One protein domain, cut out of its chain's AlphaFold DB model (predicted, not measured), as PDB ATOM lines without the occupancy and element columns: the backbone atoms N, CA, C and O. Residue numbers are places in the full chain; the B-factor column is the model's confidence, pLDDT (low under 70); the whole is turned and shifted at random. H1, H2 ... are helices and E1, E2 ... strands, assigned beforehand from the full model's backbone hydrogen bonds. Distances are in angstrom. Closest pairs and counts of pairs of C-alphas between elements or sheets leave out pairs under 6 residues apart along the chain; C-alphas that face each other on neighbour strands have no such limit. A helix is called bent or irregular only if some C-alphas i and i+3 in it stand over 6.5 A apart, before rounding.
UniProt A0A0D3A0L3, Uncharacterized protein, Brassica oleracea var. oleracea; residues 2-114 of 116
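AT A GLANCE: This is residues 2 to 114 of the 116 residues of an uncharacterized protein of Brassica oleracea var. oleracea (UniProt A0A0D3A0L3). A long straight helix, H1, sticks out like a handle with its residues 2 to 24 from a small head, in which a three-stranded sheet has H2 and H3 beside it. Past E3 the chain goes on to H4 and then to H5, of which residues 105 to 110 stand free. The printed part has 113 residues, with five named helices and three named strands in the order H1 E1 H2 H3 E2 E3 H4 H5; the sheet runs E1 E2 E3 and is mixed, and the class is mostly helix. The whole is only just extended, close to loose, with a radius of gyration of the C-alphas of 20.2 A, and it spans 71 by 34 by 27 A.

IN THESE COORDINATES: H1, residues 2 to 31, begins at C-alpha 2 (176.305, 175.811, 163.465) and is 43.4 A long. E1 is residues 44 to 47, 8.2 A; H2 is residues 48 to 53, 9.1 A. H3, residues 55 to 68, is 19.5 A long and irregular, with C-alphas 56 and 59 8.7 A apart. E2 is residues 71 to 75, 13.9 A; E3 is residues 81 to 84, 10.0 A. H4, residues 87 to 96, is 12.5 A long and neither bent nor irregular, but only just: C-alphas 93 and 96 are 6.1 A apart. H5, residues 105 to 114, is 14.9 A long and irregular, with C-alphas 110 and 113 7.1 A apart; it ends at C-alpha 114 (137.092, 133.762, 130.107).

HOW THE PARTS SIT: E1 and E2 are parallel at 33 degrees, with N 45 and O 73 at 2.9 A. E2 and E3 form an antiparallel hairpin at 166 degrees, with N 74 and O 81 at 2.9 A. E1, H2 with H3, and E2 make a strand-helix-strand unit, two parallel neighbour strands with helices between, and its crossover is right-handed. H1 only grazes the sheet with its residues 29 to 31; the closest C-alphas of H1 and E2 are those of Ile 30 and Leu 75, 5.8 A. H2 only grazes it with residues 48 to 51, and H3 with residues 62 to 66. H2 and H3 are close but not clearly touching, the closest C-alphas being those of Leu 51 and Leu 58, 6.6 A, at a steep tilt of 59 degrees, opposite ways. H4 and H5 are not on the sheet and are apart. Each O i to N i+4 pair is within hydrogen-bond range in H1, H2 and H4; H3 has 8 of 10 and H5 4 of 6.

THE WHOLE: The C-alphas of Glu 2 and Thr 96, the two farthest apart, are 71.7 A apart. The printed part has no cut. H1 to E1 is a long link of 12 residues. The mean pLDDT of the printed part is 91.4, and residues 104 and 106 to 107 are under 70.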
ATOM      1  N   GLU A   2     176.934 176.679 162.450       88.56
ATOM      2  CA  GLU A   2     176.305 175.811 163.465       88.56
ATOM      3  C   GLU A   2     174.776 175.686 163.317       88.56
ATOM      4  O   GLU A   2     174.255 174.577 163.337       88.56
ATOM      5  N   GLU A   3     174.059 176.787 163.056       91.88
ATOM      6  CA  GLU A   3     172.595 176.760 162.852       91.88
ATOM      7  C   GLU A   3     172.164 175.921 161.635       91.88
ATOM      8  O   GLU A   3     171.182 175.176 161.685       91.88
ATOM      9  N   ILE A   4     172.930 175.997 160.540       94.31
ATOM     10  CA  ILE A   4     172.685 175.213 159.318       94.31
ATOM     11  C   ILE A   4     172.898 173.724 159.605       94.31
ATOM     12  O   ILE A   4     172.070 172.898 159.225       94.31
ATOM     13  N   LEU A   5     173.974 173.379 160.320       94.69
ATOM     14  CA  LEU A   5     174.264 171.998 160.705       94.69
ATOM     15  C   LEU A   5     173.169 171.423 161.620       94.69
ATOM     16  O   LEU A   5     172.717 170.302 161.393       94.69
ATOM     17  N   ALA A   6     172.699 172.201 162.599       95.12
ATOM     18  CA  ALA A   6     171.604 171.808 163.484       95.12
ATOM     19  C   ALA A   6     170.296 171.568 162.709       95.12
ATOM     20  O   ALA A   6     169.621 170.562 162.927       95.12
ATOM     21  N   THR A   7     169.972 172.440 161.752       96.25
ATOM     22  CA  THR A   7     168.777 172.297 160.903       96.25
ATOM     23  C   THR A   7     168.831 171.019 160.061       96.25
ATOM     24  O   THR A   7     167.851 170.273 160.006       96.25
ATOM     25  N   ILE A   8     169.985 170.716 159.455       96.94
ATOM     26  CA  ILE A   8     170.192 169.476 158.692       96.94
ATOM     27  C   ILE A   8     170.049 168.251 159.603       96.94
ATOM     28  O   ILE A   8     169.356 167.299 159.244       96.94
ATOM     29  N   ALA A   9     170.654 168.273 160.792       96.94
ATOM     30  CA  ALA A   9     170.570 167.168 161.742       96.94
ATOM     31  C   ALA A   9     169.118 166.888 162.178       96.94
ATOM     32  O   ALA A   9     168.695 165.732 162.195       96.94
ATOM     33  N   ILE A  10     168.335 167.935 162.461       97.31
ATOM     34  CA  ILE A  10     166.913 167.814 162.816       97.31
ATOM     35  C   ILE A  10     166.105 167.243 161.646       97.31
ATOM     36  O   ILE A  10     165.303 166.332 161.848       97.31
ATOM     37  N   ALA A  11     166.327 167.727 160.420       97.56
ATOM     38  CA  ALA A  11     165.625 167.229 159.238       97.56
ATOM     39  C   ALA A  11     165.925 165.742 158.968       97.56
ATOM     40  O   ALA A  11     165.012 164.964 158.679       97.56
ATOM     41  N   LEU A  12     167.187 165.324 159.117       97.88
ATOM     42  CA  LEU A  12     167.588 163.921 158.999       97.88
ATOM     43  C   LEU A  12     166.936 163.059 160.086       97.88
ATOM     44  O   LEU A  12     166.358 162.019 159.773       97.88
ATOM     45  N   ALA A  13     166.967 163.509 161.342       97.81
ATOM     46  CA  ALA A  13     166.337 162.804 162.454       97.81
ATOM     47  C   ALA A  13     164.820 162.651 162.251       97.81
ATOM     48  O   ALA A  13     164.280 161.558 162.425       97.81
ATOM     49  N   ALA A  14     164.137 163.714 161.812       97.81
ATOM     50  CA  ALA A  14     162.710 163.682 161.506       97.81
ATOM     51  C   ALA A  14     162.393 162.716 160.354       97.81
ATOM     52  O   ALA A  14     161.450 161.932 160.445       97.81
ATOM     53  N   THR A  15     163.213 162.714 159.301       97.94
ATOM     54  CA  THR A  15     163.047 161.802 158.160       97.94
ATOM     55  C   THR A  15     163.190 160.346 158.595       97.94
ATOM     56  O   THR A  15     162.339 159.516 158.272       97.94
ATOM     57  N   ILE A  16     164.221 160.035 159.385       98.00
ATOM     58  CA  ILE A  16     164.430 158.692 159.940       98.00
ATOM     59  C   ILE A  16     163.236 158.284 160.808       98.00
ATOM     60  O   ILE A  16     162.716 157.179 160.659       98.00
ATOM     61  N   PHE A  17     162.756 159.177 161.675       98.12
ATOM     62  CA  PHE A  17     161.611 158.906 162.541       98.12
ATOM     63  C   PHE A  17     160.329 158.607 161.750       98.12
ATOM     64  O   PHE A  17     159.605 157.668 162.089       98.12
ATOM     65  N   ILE A  18     160.058 159.354 160.676       98.19
ATOM     66  CA  ILE A  18     158.901 159.127 159.800       98.19
ATOM     67  C   ILE A  18     159.011 157.764 159.108       98.19
ATOM     68  O   ILE A  18     158.052 156.991 159.128       98.19
ATOM     69  N   VAL A  19     160.178 157.442 158.543       98.06
ATOM     70  CA  VAL A  19     160.408 156.160 157.859       98.06
ATOM     71  C   VAL A  19     160.243 154.983 158.822       98.06
ATOM     72  O   VAL A  19     159.581 154.002 158.482       98.06
ATOM     73  N   LEU A  20     160.785 155.088 160.039       98.00
ATOM     74  CA  LEU A  20     160.634 154.063 161.075       98.00
ATOM     75  C   LEU A  20     159.180 153.924 161.540       98.00
ATOM     76  O   LEU A  20     158.672 152.813 161.661       98.00
ATOM     77  N   SER A  21     158.483 155.037 161.762       97.75
ATOM     78  CA  SER A  21     157.075 155.010 162.172       97.75
ATOM     79  C   SER A  21     156.196 154.362 161.100       97.75
ATOM     80  O   SER A  21     155.333 153.538 161.407       97.75
ATOM     81  N   PHE A  22     156.447 154.687 159.831       96.94
ATOM     82  CA  PHE A  22     155.728 154.111 158.702       96.94
ATOM     83  C   PHE A  22     156.019 152.616 158.522       96.94
ATOM     84  O   PHE A  22     155.091 151.837 158.305       96.94
ATOM     85  N   SER A  23     157.280 152.190 158.658       95.50
ATOM     86  CA  SER A  23     157.641 150.773 158.549       95.50
ATOM     87  C   SER A  23     157.011 149.944 159.670       95.50
ATOM     88  O   SER A  23     156.403 148.913 159.385       95.50
ATOM     89  N   ILE A  24     157.037 150.437 160.914       96.81
ATOM     90  CA  ILE A  24     156.365 149.805 162.059       96.81
ATOM     91  C   ILE A  24     154.861 149.693 161.801       96.81
ATOM     92  O   ILE A  24     154.283 148.616 161.968       96.81
ATOM     93  N   TYR A  25     154.225 150.779 161.354       96.44
ATOM     94  CA  TYR A  25     152.806 150.777 161.011       96.44
ATOM     95  C   TYR A  25     152.475 149.713 159.952       96.44
ATOM     96  O   TYR A  25     151.538 148.933 160.135       96.44
ATOM     97  N   LEU A  26     153.265 149.620 158.878       95.38
ATOM     98  CA  LEU A  26     153.079 148.601 157.843       95.38
ATOM     99  C   LEU A  26     153.265 147.183 158.383       95.38
ATOM    100  O   LEU A  26     152.442 146.314 158.093       95.38
ATOM    101  N   THR A  27     154.299 146.935 159.190       94.50
ATOM    102  CA  THR A  27     154.518 145.625 159.814       94.50
ATOM    103  C   THR A  27     153.318 145.232 160.672       94.50
ATOM    104  O   THR A  27     152.780 144.135 160.513       94.50
ATOM    105  N   ILE A  28     152.816 146.137 161.513       94.75
ATOM    106  CA  ILE A  28     151.616 145.883 162.317       94.75
ATOM    107  C   ILE A  28     150.438 145.531 161.403       94.75
ATOM    108  O   ILE A  28     149.788 144.509 161.618       94.75
ATOM    109  N   ARG A  29     150.190 146.310 160.347       95.06
ATOM    110  CA  ARG A  29     149.081 146.076 159.408       95.06
ATOM    111  C   ARG A  29     149.173 144.742 158.664       95.06
ATOM    112  O   ARG A  29     148.148 144.117 158.416       95.06
ATOM    113  N   ILE A  30     150.377 144.302 158.312       95.12
ATOM    114  CA  ILE A  30     150.591 143.065 157.552       95.12
ATOM    115  C   ILE A  30     150.399 141.826 158.424       95.12
ATOM    116  O   ILE A  30     149.837 140.835 157.956       95.12
ATOM    117  N   PHE A  31     150.872 141.862 159.670       93.69
ATOM    118  CA  PHE A  31     150.942 140.671 160.519       93.69
ATOM    119  C   PHE A  31     149.801 140.570 161.543       93.69
ATOM    120  O   PHE A  31     149.430 139.460 161.934       93.69
ATOM    121  N   THR A  32     149.206 141.688 161.963       92.38
ATOM    122  CA  THR A  32     148.161 141.687 163.000       92.38
ATOM    123  C   THR A  32     146.875 141.039 162.498       92.38
ATOM    124  O   THR A  32     146.411 141.303 161.392       92.38
ATOM    125  N   GLY A  33     146.287 140.167 163.323       87.12
ATOM    126  CA  GLY A  33     145.031 139.475 163.009       87.12
ATOM    127  C   GLY A  33     145.156 138.372 161.953       87.12
ATOM    128  O   GLY A  33     144.153 137.757 161.593       87.12
ATOM    129  N   LYS A  34     146.368 138.078 161.459       89.12
ATOM    130  CA  LYS A  34     146.587 137.058 160.425       89.12
ATOM    131  C   LYS A  34     147.030 135.735 161.027       89.12
ATOM    132  O   LYS A  34     147.999 135.644 161.776       89.12
ATOM    133  N   SER A  35     146.327 134.667 160.664       89.62
ATOM    134  CA  SER A  35     146.556 133.342 161.239       89.62
ATOM    135  C   SER A  35     147.683 132.593 160.521       89.62
ATOM    136  O   SER A  35     147.404 131.750 159.680       89.62
ATOM    137  N   ILE A  36     148.954 132.907 160.797       88.12
ATOM    138  CA  ILE A  36     150.121 132.454 160.000       88.12
ATOM    139  C   ILE A  36     150.375 130.941 160.082       88.12
ATOM    140  O   ILE A  36     150.622 130.302 159.062       88.12
ATOM    141  N   ARG A  37     150.306 130.357 161.284       86.94
ATOM    142  CA  ARG A  37     150.680 128.947 161.550       86.94
ATOM    143  C   ARG A  37     149.482 128.007 161.691       86.94
ATOM    144  O   ARG A  37     149.637 126.858 162.098       86.94
ATOM    145  N   ASN A  38     148.285 128.495 161.398       89.81
ATOM    146  CA  ASN A  38     147.071 127.711 161.532       89.81
ATOM    147  C   ASN A  38     146.860 126.834 160.294       89.81
ATOM    148  O   ASN A  38     146.770 127.343 159.179       89.81
ATOM    149  N   LYS A  39     146.743 125.522 160.521       87.75
ATOM    150  CA  LYS A  39     146.531 124.507 159.481       87.75
ATOM    151  C   LYS A  39     145.186 124.637 158.758       87.75
ATOM    152  O   LYS A  39     145.049 124.101 157.668       87.75
ATOM    153  N   ALA A  40     144.212 125.336 159.348       89.25
ATOM    154  CA  ALA A  40     142.919 125.609 158.721       89.25
ATOM    155  C   ALA A  40     143.009 126.619 157.561       89.25
ATOM    156  O   ALA A  40     142.073 126.733 156.778       89.25
ATOM    157  N   TYR A  41     144.119 127.355 157.447       88.19
ATOM    158  CA  TYR A  41     144.349 128.315 156.371       88.19
ATOM    159  C   TYR A  41     145.450 127.824 155.433       88.19
ATOM    160  O   TYR A  41     146.378 127.130 155.852       88.19
ATOM    161  N   SER A  42     145.394 128.263 154.173       91.31
ATOM    162  CA  SER A  42     146.471 128.038 153.205       91.31
ATOM    163  C   SER A  42     147.820 128.515 153.765       91.31
ATOM    164  O   SER A  42     147.880 129.531 154.472       91.31
ATOM    165  N   PRO A  43     148.928 127.819 153.472       93.88
ATOM    166  CA  PRO A  43     150.235 128.193 153.994       93.88
ATOM    167  C   PRO A  43     150.634 129.596 153.523       93.88
ATOM    168  O   PRO A  43     150.443 129.954 152.358       93.88
ATOM    169  N   VAL A  44     151.184 130.400 154.439       95.50
ATOM    170  CA  VAL A  44     151.799 131.686 154.075       95.50
ATOM    171  C   VAL A  44     153.092 131.398 153.327       95.50
ATOM    172  O   VAL A  44     153.930 130.648 153.827       95.50
ATOM    173  N   HIS A  45     153.247 131.990 152.145       95.31
ATOM    174  CA  HIS A  45     154.515 131.967 151.423       95.31
ATOM    175  C   HIS A  45     155.391 133.155 151.824       95.31
ATOM    176  O   HIS A  45     156.462 132.954 152.384       95.31
ATOM    177  N   ALA A  46     154.897 134.377 151.614       95.25
ATOM    178  CA  ALA A  46     155.607 135.613 151.939       95.25
ATOM    179  C   ALA A  46     154.628 136.785 152.159       95.25
ATOM    180  O   ALA A  46     153.418 136.587 152.302       95.25
ATOM    181  N   THR A  47     155.132 138.018 152.207       95.94
ATOM    182  CA  THR A  47     154.303 139.232 152.110       95.94
ATOM    183  C   THR A  47     154.136 139.635 150.644       95.94
ATOM    184  O   THR A  47     154.890 139.180 149.791       95.94
ATOM    185  N   VAL A  48     153.189 140.519 150.329       94.62
ATOM    186  CA  VAL A  48     153.002 141.022 148.950       94.62
ATOM    187  C   VAL A  48     154.236 141.730 148.375       94.62
ATOM    188  O   VAL A  48     154.374 141.826 147.161       94.62
ATOM    189  N   PHE A  49     155.170 142.183 149.218       94.94
ATOM    190  CA  PHE A  49     156.430 142.774 148.755       94.94
ATOM    191  C   PHE A  49     157.311 141.776 148.002       94.94
ATOM    192  O   PHE A  49     158.039 142.169 147.101       94.94
ATOM    193  N   ASP A  50     157.206 140.489 148.323       95.62
ATOM    194  CA  ASP A  50     157.913 139.425 147.614       95.62
ATOM    195  C   ASP A  50     157.494 139.342 146.136       95.62
ATOM    196  O   ASP A  50     158.333 139.143 145.263       95.62
ATOM    197  N   LEU A  51     156.217 139.613 145.837       94.38
ATOM    198  CA  LEU A  51     155.731 139.748 144.460       94.38
ATOM    199  C   LEU A  51     156.294 141.000 143.773       94.38
ATOM    200  O   LEU A  51     156.612 140.949 142.590       94.38
ATOM    201  N   LEU A  52     156.444 142.114 144.501       93.81
ATOM    202  CA  LEU A  52     157.019 143.347 143.944       93.81
ATOM    203  C   LEU A  52     158.494 143.164 143.567       93.81
ATOM    204  O   LEU A  52     158.917 143.640 142.512       93.81
ATOM    205  N   PHE A  53     159.260 142.440 144.390       95.12
ATOM    206  CA  PHE A  53     160.656 142.116 144.086       95.12
ATOM    207  C   PHE A  53     160.803 141.234 142.838       95.12
ATOM    208  O   PHE A  53     161.781 141.389 142.115       95.12
ATOM    209  N   HIS A  54     159.811 140.390 142.537       96.06
ATOM    210  CA  HIS A  54     159.770 139.545 141.334       96.06
ATOM    211  C   HIS A  54     158.857 140.111 140.233       96.06
ATOM    212  O   HIS A  54     158.368 139.373 139.385       96.06
ATOM    213  N   SER A  55     158.604 141.422 140.224       93.25
ATOM    214  CA  SER A  55     157.637 142.049 139.307       93.25
ATOM    215  C   SER A  55     157.966 141.884 137.820       93.25
ATOM    216  O   SER A  55     157.045 141.808 137.008       93.25
ATOM    217  N   GLN A  56     159.249 141.794 137.457       96.25
ATOM    218  CA  GLN A  56     159.684 141.581 136.069       96.25
ATOM    219  C   GLN A  56     159.354 140.174 135.549       96.25
ATOM    220  O   GLN A  56     159.118 140.004 134.359       96.25
ATOM    221  N   GLU A  57     159.284 139.187 136.445       95.56
ATOM    222  CA  GLU A  57     159.081 137.765 136.134       95.56
ATOM    223  C   GLU A  57     157.910 137.197 136.954       95.56
ATOM    224  O   GLU A  57     157.915 136.052 137.405       95.56
ATOM    225  N   LEU A  58     156.888 138.027 137.186       94.88
ATOM    226  CA  LEU A  58     155.830 137.745 138.157       94.88
ATOM    227  C   LEU A  58     155.108 136.420 137.876       94.88
ATOM    228  O   LEU A  58     154.844 135.652 138.801       94.88
ATOM    229  N   TYR A  59     154.793 136.150 136.609       93.31
ATOM    230  CA  TYR A  59     154.080 134.937 136.207       93.31
ATOM    231  C   TYR A  59     154.943 133.680 136.325       93.31
ATOM    232  O   TYR A  59     154.448 132.650 136.787       93.31
ATOM    233  N   ASP A  60     156.223 133.762 135.968       96.75
ATOM    234  CA  ASP A  60     157.157 132.642 136.105       96.75
ATOM    235  C   ASP A  60     157.384 132.319 137.582       96.75
ATOM    236  O   ASP A  60     157.268 131.161 137.995       96.75
ATOM    237  N   TYR A  61     157.565 133.356 138.407       96.50
ATOM    238  CA  TYR A  61     157.673 133.226 139.854       96.50
ATOM    239  C   TYR A  61     156.430 132.562 140.460       96.50
ATOM    240  O   TYR A  61     156.526 131.555 141.168       96.50
ATOM    241  N   GLN A  62     155.236 133.069 140.141       95.19
ATOM    242  CA  GLN A  62     153.978 132.486 140.613       95.19
ATOM    243  C   GLN A  62     153.793 131.038 140.140       95.19
ATOM    244  O   GLN A  62     153.321 130.202 140.914       95.19
ATOM    245  N   THR A  63     154.195 130.722 138.907       95.69
ATOM    246  CA  THR A  63     154.138 129.363 138.355       95.69
ATOM    247  C   THR A  63     155.069 128.420 139.115       95.69
ATOM    248  O   THR A  63     154.665 127.314 139.479       95.69
ATOM    249  N   GLU A  64     156.295 128.842 139.426       96.25
ATOM    250  CA  GLU A  64     157.222 128.043 140.230       96.25
ATOM    251  C   GLU A  64     156.673 127.784 141.641       96.25
ATOM    252  O   GLU A  64     156.732 126.652 142.142       96.25
ATOM    253  N   LEU A  65     156.080 128.803 142.271       96.38
ATOM    254  CA  LEU A  65     155.421 128.655 143.567       96.38
ATOM    255  C   LEU A  65     154.254 127.672 143.500       96.38
ATOM    256  O   LEU A  65     154.183 126.763 144.329       96.38
ATOM    257  N   ALA A  66     153.389 127.801 142.493       95.88
ATOM    258  CA  ALA A  66     152.239 126.929 142.287       95.88
ATOM    259  C   ALA A  66     152.646 125.465 142.056       95.88
ATOM    260  O   ALA A  66     151.992 124.559 142.576       95.88
ATOM    261  N   ARG A  67     153.761 125.216 141.352       95.50
ATOM    262  CA  ARG A  67     154.314 123.861 141.162       95.50
ATOM    263  C   ARG A  67     154.713 123.199 142.481       95.50
ATOM    264  O   ARG A  67     154.571 121.986 142.615       95.50
ATOM    265  N   LYS A  68     155.219 123.971 143.447       95.31
ATOM    266  CA  LYS A  68     155.640 123.463 144.767       95.31
ATOM    267  C   LYS A  68     154.478 123.400 145.759       95.31
ATOM    268  O   LYS A  68     154.396 122.478 146.566       95.31
ATOM    269  N   LYS A  69     153.611 124.410 145.740       94.75
ATOM    270  CA  LYS A  69     152.485 124.603 146.656       94.75
ATOM    271  C   LYS A  69     151.278 125.047 145.822       94.75
ATOM    272  O   LYS A  69     151.136 126.238 145.573       94.75
ATOM    273  N   PRO A  70     150.378 124.129 145.429       95.25
ATOM    274  CA  PRO A  70     149.245 124.464 144.560       95.25
ATOM    275  C   PRO A  70     148.272 125.490 145.149       95.25
ATOM    276  O   PRO A  70     147.507 126.097 144.411       95.25
ATOM    277  N   THR A  71     148.284 125.706 146.465       96.25
ATOM    278  CA  THR A  71     147.534 126.783 147.117       96.25
ATOM    279  C   THR A  71     148.388 127.427 148.198       96.25
ATOM    280  O   THR A  71     148.906 126.747 149.087       96.25
ATOM    281  N   PHE A  72     148.522 128.747 148.143       95.94
ATOM    282  CA  PHE A  72     149.356 129.530 149.049       95.94
ATOM    283  C   PHE A  72     148.788 130.938 149.205       95.94
ATOM    284  O   PHE A  72     147.887 131.344 148.474       95.94
ATOM    285  N   ARG A  73     149.286 131.682 150.194       95.69
ATOM    286  CA  ARG A  73     148.867 133.071 150.404       95.69
ATOM    287  C   ARG A  73     150.024 134.020 150.651       95.69
ATOM    288  O   ARG A  73     151.019 133.642 151.276       95.69
ATOM    289  N   PHE A  74     149.814 135.273 150.266       96.38
ATOM    290  CA  PHE A  74     150.663 136.399 150.626       96.38
ATOM    291  C   PHE A  74     150.005 137.268 151.696       96.38
ATOM    292  O   PHE A  74     148.789 137.483 151.715       96.38
ATOM    293  N   LEU A  75     150.805 137.779 152.628       96.12
ATOM    294  CA  LEU A  75     150.336 138.758 153.605       96.12
ATOM    295  C   LEU A  75     150.429 140.167 153.008       96.12
ATOM    296  O   LEU A  75     151.520 140.664 152.746       96.12
ATOM    297  N   SER A  76     149.287 140.824 152.825       93.75
ATOM    298  CA  SER A  76     149.207 142.250 152.481       93.75
ATOM    299  C   SER A  76     148.897 143.111 153.723       93.75
ATOM    300  O   SER A  76     148.476 142.555 154.740       93.75
ATOM    301  N   PRO A  77     149.025 144.449 153.677       91.69
ATOM    302  CA  PRO A  77     148.525 145.346 154.734       91.69
ATOM    303  C   PRO A  77     146.993 145.309 154.938       91.69
ATOM    304  O   PRO A  77     146.473 145.874 155.907       91.69
ATOM    305  N   GLY A  78     146.266 144.709 153.989       88.19
ATOM    306  CA  GLY A  78     144.827 144.452 154.034       88.19
ATOM    307  C   GLY A  78     144.537 142.965 154.233       88.19
ATOM    308  O   GLY A  78     145.117 142.311 155.101       88.19
ATOM    309  N   GLN A  79     143.647 142.395 153.422       86.75
ATOM    310  CA  GLN A  79     143.366 140.957 153.458       86.75
ATOM    311  C   GLN A  79     144.468 140.151 152.767       86.75
ATOM    312  O   GLN A  79     145.053 140.594 151.785       86.75
ATOM    313  N   SER A  80     144.788 138.972 153.300       91.62
ATOM    314  CA  SER A  80     145.739 138.082 152.628       91.62
ATOM    315  C   SER A  80     145.237 137.677 151.252       91.62
ATOM    316  O   SER A  80     144.080 137.296 151.106       91.62
ATOM    317  N   GLU A  81     146.136 137.707 150.280       92.00
ATOM    318  CA  GLU A  81     145.843 137.304 148.911       92.00
ATOM    319  C   GLU A  81     146.110 135.811 148.779       92.00
ATOM    320  O   GLU A  81     147.203 135.348 149.110       92.00
ATOM    321  N   ILE A  82     145.102 135.051 148.354       93.31
ATOM    322  CA  ILE A  82     145.193 133.600 148.183       93.31
ATOM    323  C   ILE A  82     145.341 133.307 146.695       93.31
ATOM    324  O   ILE A  82     144.498 133.699 145.894       93.31
ATOM    325  N   PHE A  83     146.390 132.568 146.359       94.38
ATOM    326  CA  PHE A  83     146.670 132.089 145.015       94.38
ATOM    327  C   PHE A  83     146.456 130.580 144.993       94.38
ATOM    328  O   PHE A  83     146.902 129.864 145.897       94.38
ATOM    329  N   THR A  84     145.742 130.088 143.982       95.50
ATOM    330  CA  THR A  84     145.465 128.660 143.844       95.50
ATOM    331  C   THR A  84     145.538 128.203 142.393       95.50
ATOM    332  O   THR A  84     144.852 128.733 141.528       95.50
ATOM    333  N   ALA A  85     146.345 127.173 142.166       95.81
ATOM    334  CA  ALA A  85     146.377 126.337 140.973       95.81
ATOM    335  C   ALA A  85     145.838 124.915 141.253       95.81
ATOM    336  O   ALA A  85     145.844 124.066 140.367       95.81
ATOM    337  N   ASP A  86     145.373 124.628 142.478       96.38
ATOM    338  CA  ASP A  86     144.683 123.369 142.789       96.38
ATOM    339  C   ASP A  86     143.344 123.304 142.041       96.38
ATOM    340  O   ASP A  86     142.432 124.093 142.315       96.38
ATOM    341  N   ALA A  87     143.223 122.343 141.123       95.38
ATOM    342  CA  ALA A  87     142.044 122.158 140.285       95.38
ATOM    343  C   ALA A  87     140.744 122.048 141.096       95.38
ATOM    344  O   ALA A  87     139.725 122.575 140.670       95.38
ATOM    345  N   ARG A  88     140.769 121.456 142.297       95.38
ATOM    346  CA  ARG A  88     139.569 121.314 143.142       95.38
ATOM    347  C   ARG A  88     139.069 122.664 143.638       95.38
ATOM    348  O   ARG A  88     137.866 122.909 143.649       95.38
ATOM    349  N   ASN A  89     139.989 123.550 144.019       94.44
ATOM    350  CA  ASN A  89     139.643 124.912 144.421       94.44
ATOM    351  C   ASN A  89     139.145 125.714 143.217       94.44
ATOM    352  O   ASN A  89     138.153 126.426 143.338       94.44
ATOM    353  N   VAL A  90     139.791 125.566 142.054       92.88
ATOM    354  CA  VAL A  90     139.365 126.237 140.815       92.88
ATOM    355  C   VAL A  90     137.961 125.790 140.405       92.88
ATOM    356  O   VAL A  90     137.102 126.630 140.159       92.88
ATOM    357  N   GLU A  91     137.677 124.487 140.398       94.56
ATOM    358  CA  GLU A  91     136.342 123.962 140.097       94.56
ATOM    359  C   GLU A  91     135.302 124.389 141.132       94.56
ATOM    360  O   GLU A  91     134.173 124.730 140.776       94.56
ATOM    361  N   HIS A  92     135.669 124.418 142.412       93.56
ATOM    362  CA  HIS A  92     134.780 124.914 143.453       93.56
ATOM    363  C   HIS A  92     134.388 126.376 143.207       93.56
ATOM    364  O   HIS A  92     133.200 126.697 143.225       93.56
ATOM    365  N   ILE A  93     135.375 127.236 142.935       90.69
ATOM    366  CA  ILE A  93     135.165 128.659 142.654       90.69
ATOM    367  C   ILE A  93     134.338 128.827 141.382       90.69
ATOM    368  O   ILE A  93     133.323 129.506 141.417       90.69
ATOM    369  N   LEU A  94     134.734 128.208 140.271       88.56
ATOM    370  CA  LEU A  94     134.155 128.506 138.958       88.56
ATOM    371  C   LEU A  94     132.854 127.754 138.663       88.56
ATOM    372  O   LEU A  94     132.008 128.281 137.950       88.56
ATOM    373  N   LYS A  95     132.674 126.538 139.191       90.75
ATOM    374  CA  LYS A  95     131.503 125.695 138.887       90.75
ATOM    375  C   LYS A  95     130.498 125.625 140.033       90.75
ATOM    376  O   LYS A  95     129.301 125.568 139.785       90.75
ATOM    377  N   THR A  96     130.964 125.581 141.285       92.19
ATOM    378  CA  THR A  96     130.093 125.234 142.431       92.19
ATOM    379  C   THR A  96     129.588 126.452 143.199       92.19
ATOM    380  O   THR A  96     128.429 126.499 143.602       92.19
ATOM    381  N   ARG A  97     130.466 127.419 143.474       90.31
ATOM    382  CA  ARG A  97     130.197 128.561 144.363       90.31
ATOM    383  C   ARG A  97     130.535 129.893 143.705       90.31
ATOM    384  O   ARG A  97     130.914 130.830 144.396       90.31
ATOM    385  N   PHE A  98     130.380 129.985 142.392       86.56
ATOM    386  CA  PHE A  98     130.805 131.149 141.617       86.56
ATOM    387  C   PHE A  98     130.215 132.478 142.106       86.56
ATOM    388  O   PHE A  98     130.923 133.482 142.159       86.56
ATOM    389  N   ASP A  99     128.966 132.471 142.569       86.19
ATOM    390  CA  ASP A  99     128.297 133.664 143.102       86.19
ATOM    391  C   ASP A  99     128.818 134.109 144.476       86.19
ATOM    392  O   ASP A  99     128.682 135.275 144.841       86.19
ATOM    393  N   ASN A 100     129.459 133.212 145.237       86.31
ATOM    394  CA  ASN A 100     130.017 133.539 146.552       86.31
ATOM    395  C   ASN A 100     131.337 134.317 146.460       86.31
ATOM    396  O   ASN A 100     131.777 134.887 147.460       86.31
ATOM    397  N   TYR A 101     131.994 134.321 145.299       81.38
ATOM    398  CA  TYR A 101     133.260 135.019 145.107       81.38
ATOM    399  C   TYR A 101     132.994 136.380 144.469       81.38
ATOM    400  O   TYR A 101     132.569 136.485 143.317       81.38
ATOM    401  N   SER A 102     133.241 137.444 145.238       71.12
ATOM    402  CA  SER A 102     133.049 138.819 144.783       71.12
ATOM    403  C   SER A 102     133.948 139.114 143.587       71.12
ATOM    404  O   SER A 102     135.176 139.102 143.699       71.12
ATOM    405  N   LYS A 103     133.336 139.435 142.452       74.31
ATOM    406  CA  LYS A 103     134.043 139.886 141.256       74.31
ATOM    407  C   LYS A 103     134.162 141.400 141.380       74.31
ATOM    408  O   LYS A 103     133.217 142.124 141.069       74.31
ATOM    409  N   GLY A 104     135.287 141.875 141.916       69.75
ATOM    410  CA  GLY A 104     135.611 143.302 141.865       69.75
ATOM    411  C   GLY A 104     135.600 143.797 140.415       69.75
ATOM    412  O   GLY A 104     135.640 142.980 139.495       69.75
ATOM    413  N   HIS A 105     135.555 145.112 140.191       73.12
ATOM    414  CA  HIS A 105     135.514 145.684 138.835       73.12
ATOM    415  C   HIS A 105     136.586 145.070 137.919       73.12
ATOM    416  O   HIS A 105     136.263 144.494 136.886       73.12
ATOM    417  N   SER A 106     137.833 145.045 138.393       67.00
ATOM    418  CA  SER A 106     138.965 144.456 137.673       67.00
ATOM    419  C   SER A 106     138.833 142.948 137.454       67.00
ATOM    420  O   SER A 106     139.262 142.438 136.428       67.00
ATOM    421  N   SER A 107     138.224 142.205 138.384       69.69
ATOM    422  CA  SER A 107     137.963 140.773 138.182       69.69
ATOM    423  C   SER A 107     136.890 140.542 137.126       69.69
ATOM    424  O   SER A 107     136.973 139.561 136.401       69.69
ATOM    425  N   ARG A 108     135.883 141.419 137.032       72.25
ATOM    426  CA  ARG A 108     134.854 141.330 135.988       72.25
ATOM    427  C   ARG A 108     135.447 141.614 134.618       72.25
ATOM    428  O   ARG A 108     135.140 140.874 133.703       72.25
ATOM    429  N   GLU A 109     136.306 142.622 134.500       75.44
ATOM    430  CA  GLU A 109     137.005 142.938 133.249       75.44
ATOM    431  C   GLU A 109     137.961 141.813 132.839       75.44
ATOM    432  O   GLU A 109     137.848 141.285 131.741       75.44
ATOM    433  N   ASN A 110     138.843 141.375 133.744       71.62
ATOM    434  CA  ASN A 110     139.849 140.355 133.431       71.62
ATOM    435  C   ASN A 110     139.252 138.968 133.161       71.62
ATOM    436  O   ASN A 110     139.879 138.153 132.490       71.62
ATOM    437  N   LEU A 111     138.081 138.665 133.729       75.38
ATOM    438  CA  LEU A 111     137.419 137.374 133.548       75.38
ATOM    439  C   LEU A 111     136.275 137.426 132.531       75.38
ATOM    440  O   LEU A 111     135.722 136.367 132.255       75.38
ATOM    441  N   ALA A 112     135.917 138.591 131.980       73.94
ATOM    442  CA  ALA A 112     134.843 138.701 130.988       73.94
ATOM    443  C   ALA A 112     135.112 137.780 129.791       73.94
ATOM    444  O   ALA A 112     134.297 136.923 129.475       73.94
ATOM    445  N   ASP A 113     136.312 137.850 129.211       77.31
ATOM    446  CA  ASP A 113     136.678 137.006 128.067       77.31
ATOM    447  C   ASP A 113     136.701 135.506 128.407       77.31
ATOM    448  O   ASP A 113     136.427 134.663 127.553       77.31
ATOM    449  N   LEU A 114     137.031 135.155 129.656       73.50
ATOM    450  CA  LEU A 114     137.092 133.762 130.107       73.50
ATOM    451  C   LEU A 114     135.701 133.177 130.387       73.50
ATOM    452  O   LEU A 114     135.500 131.971 130.250       73.50
TER     453      LEU A 114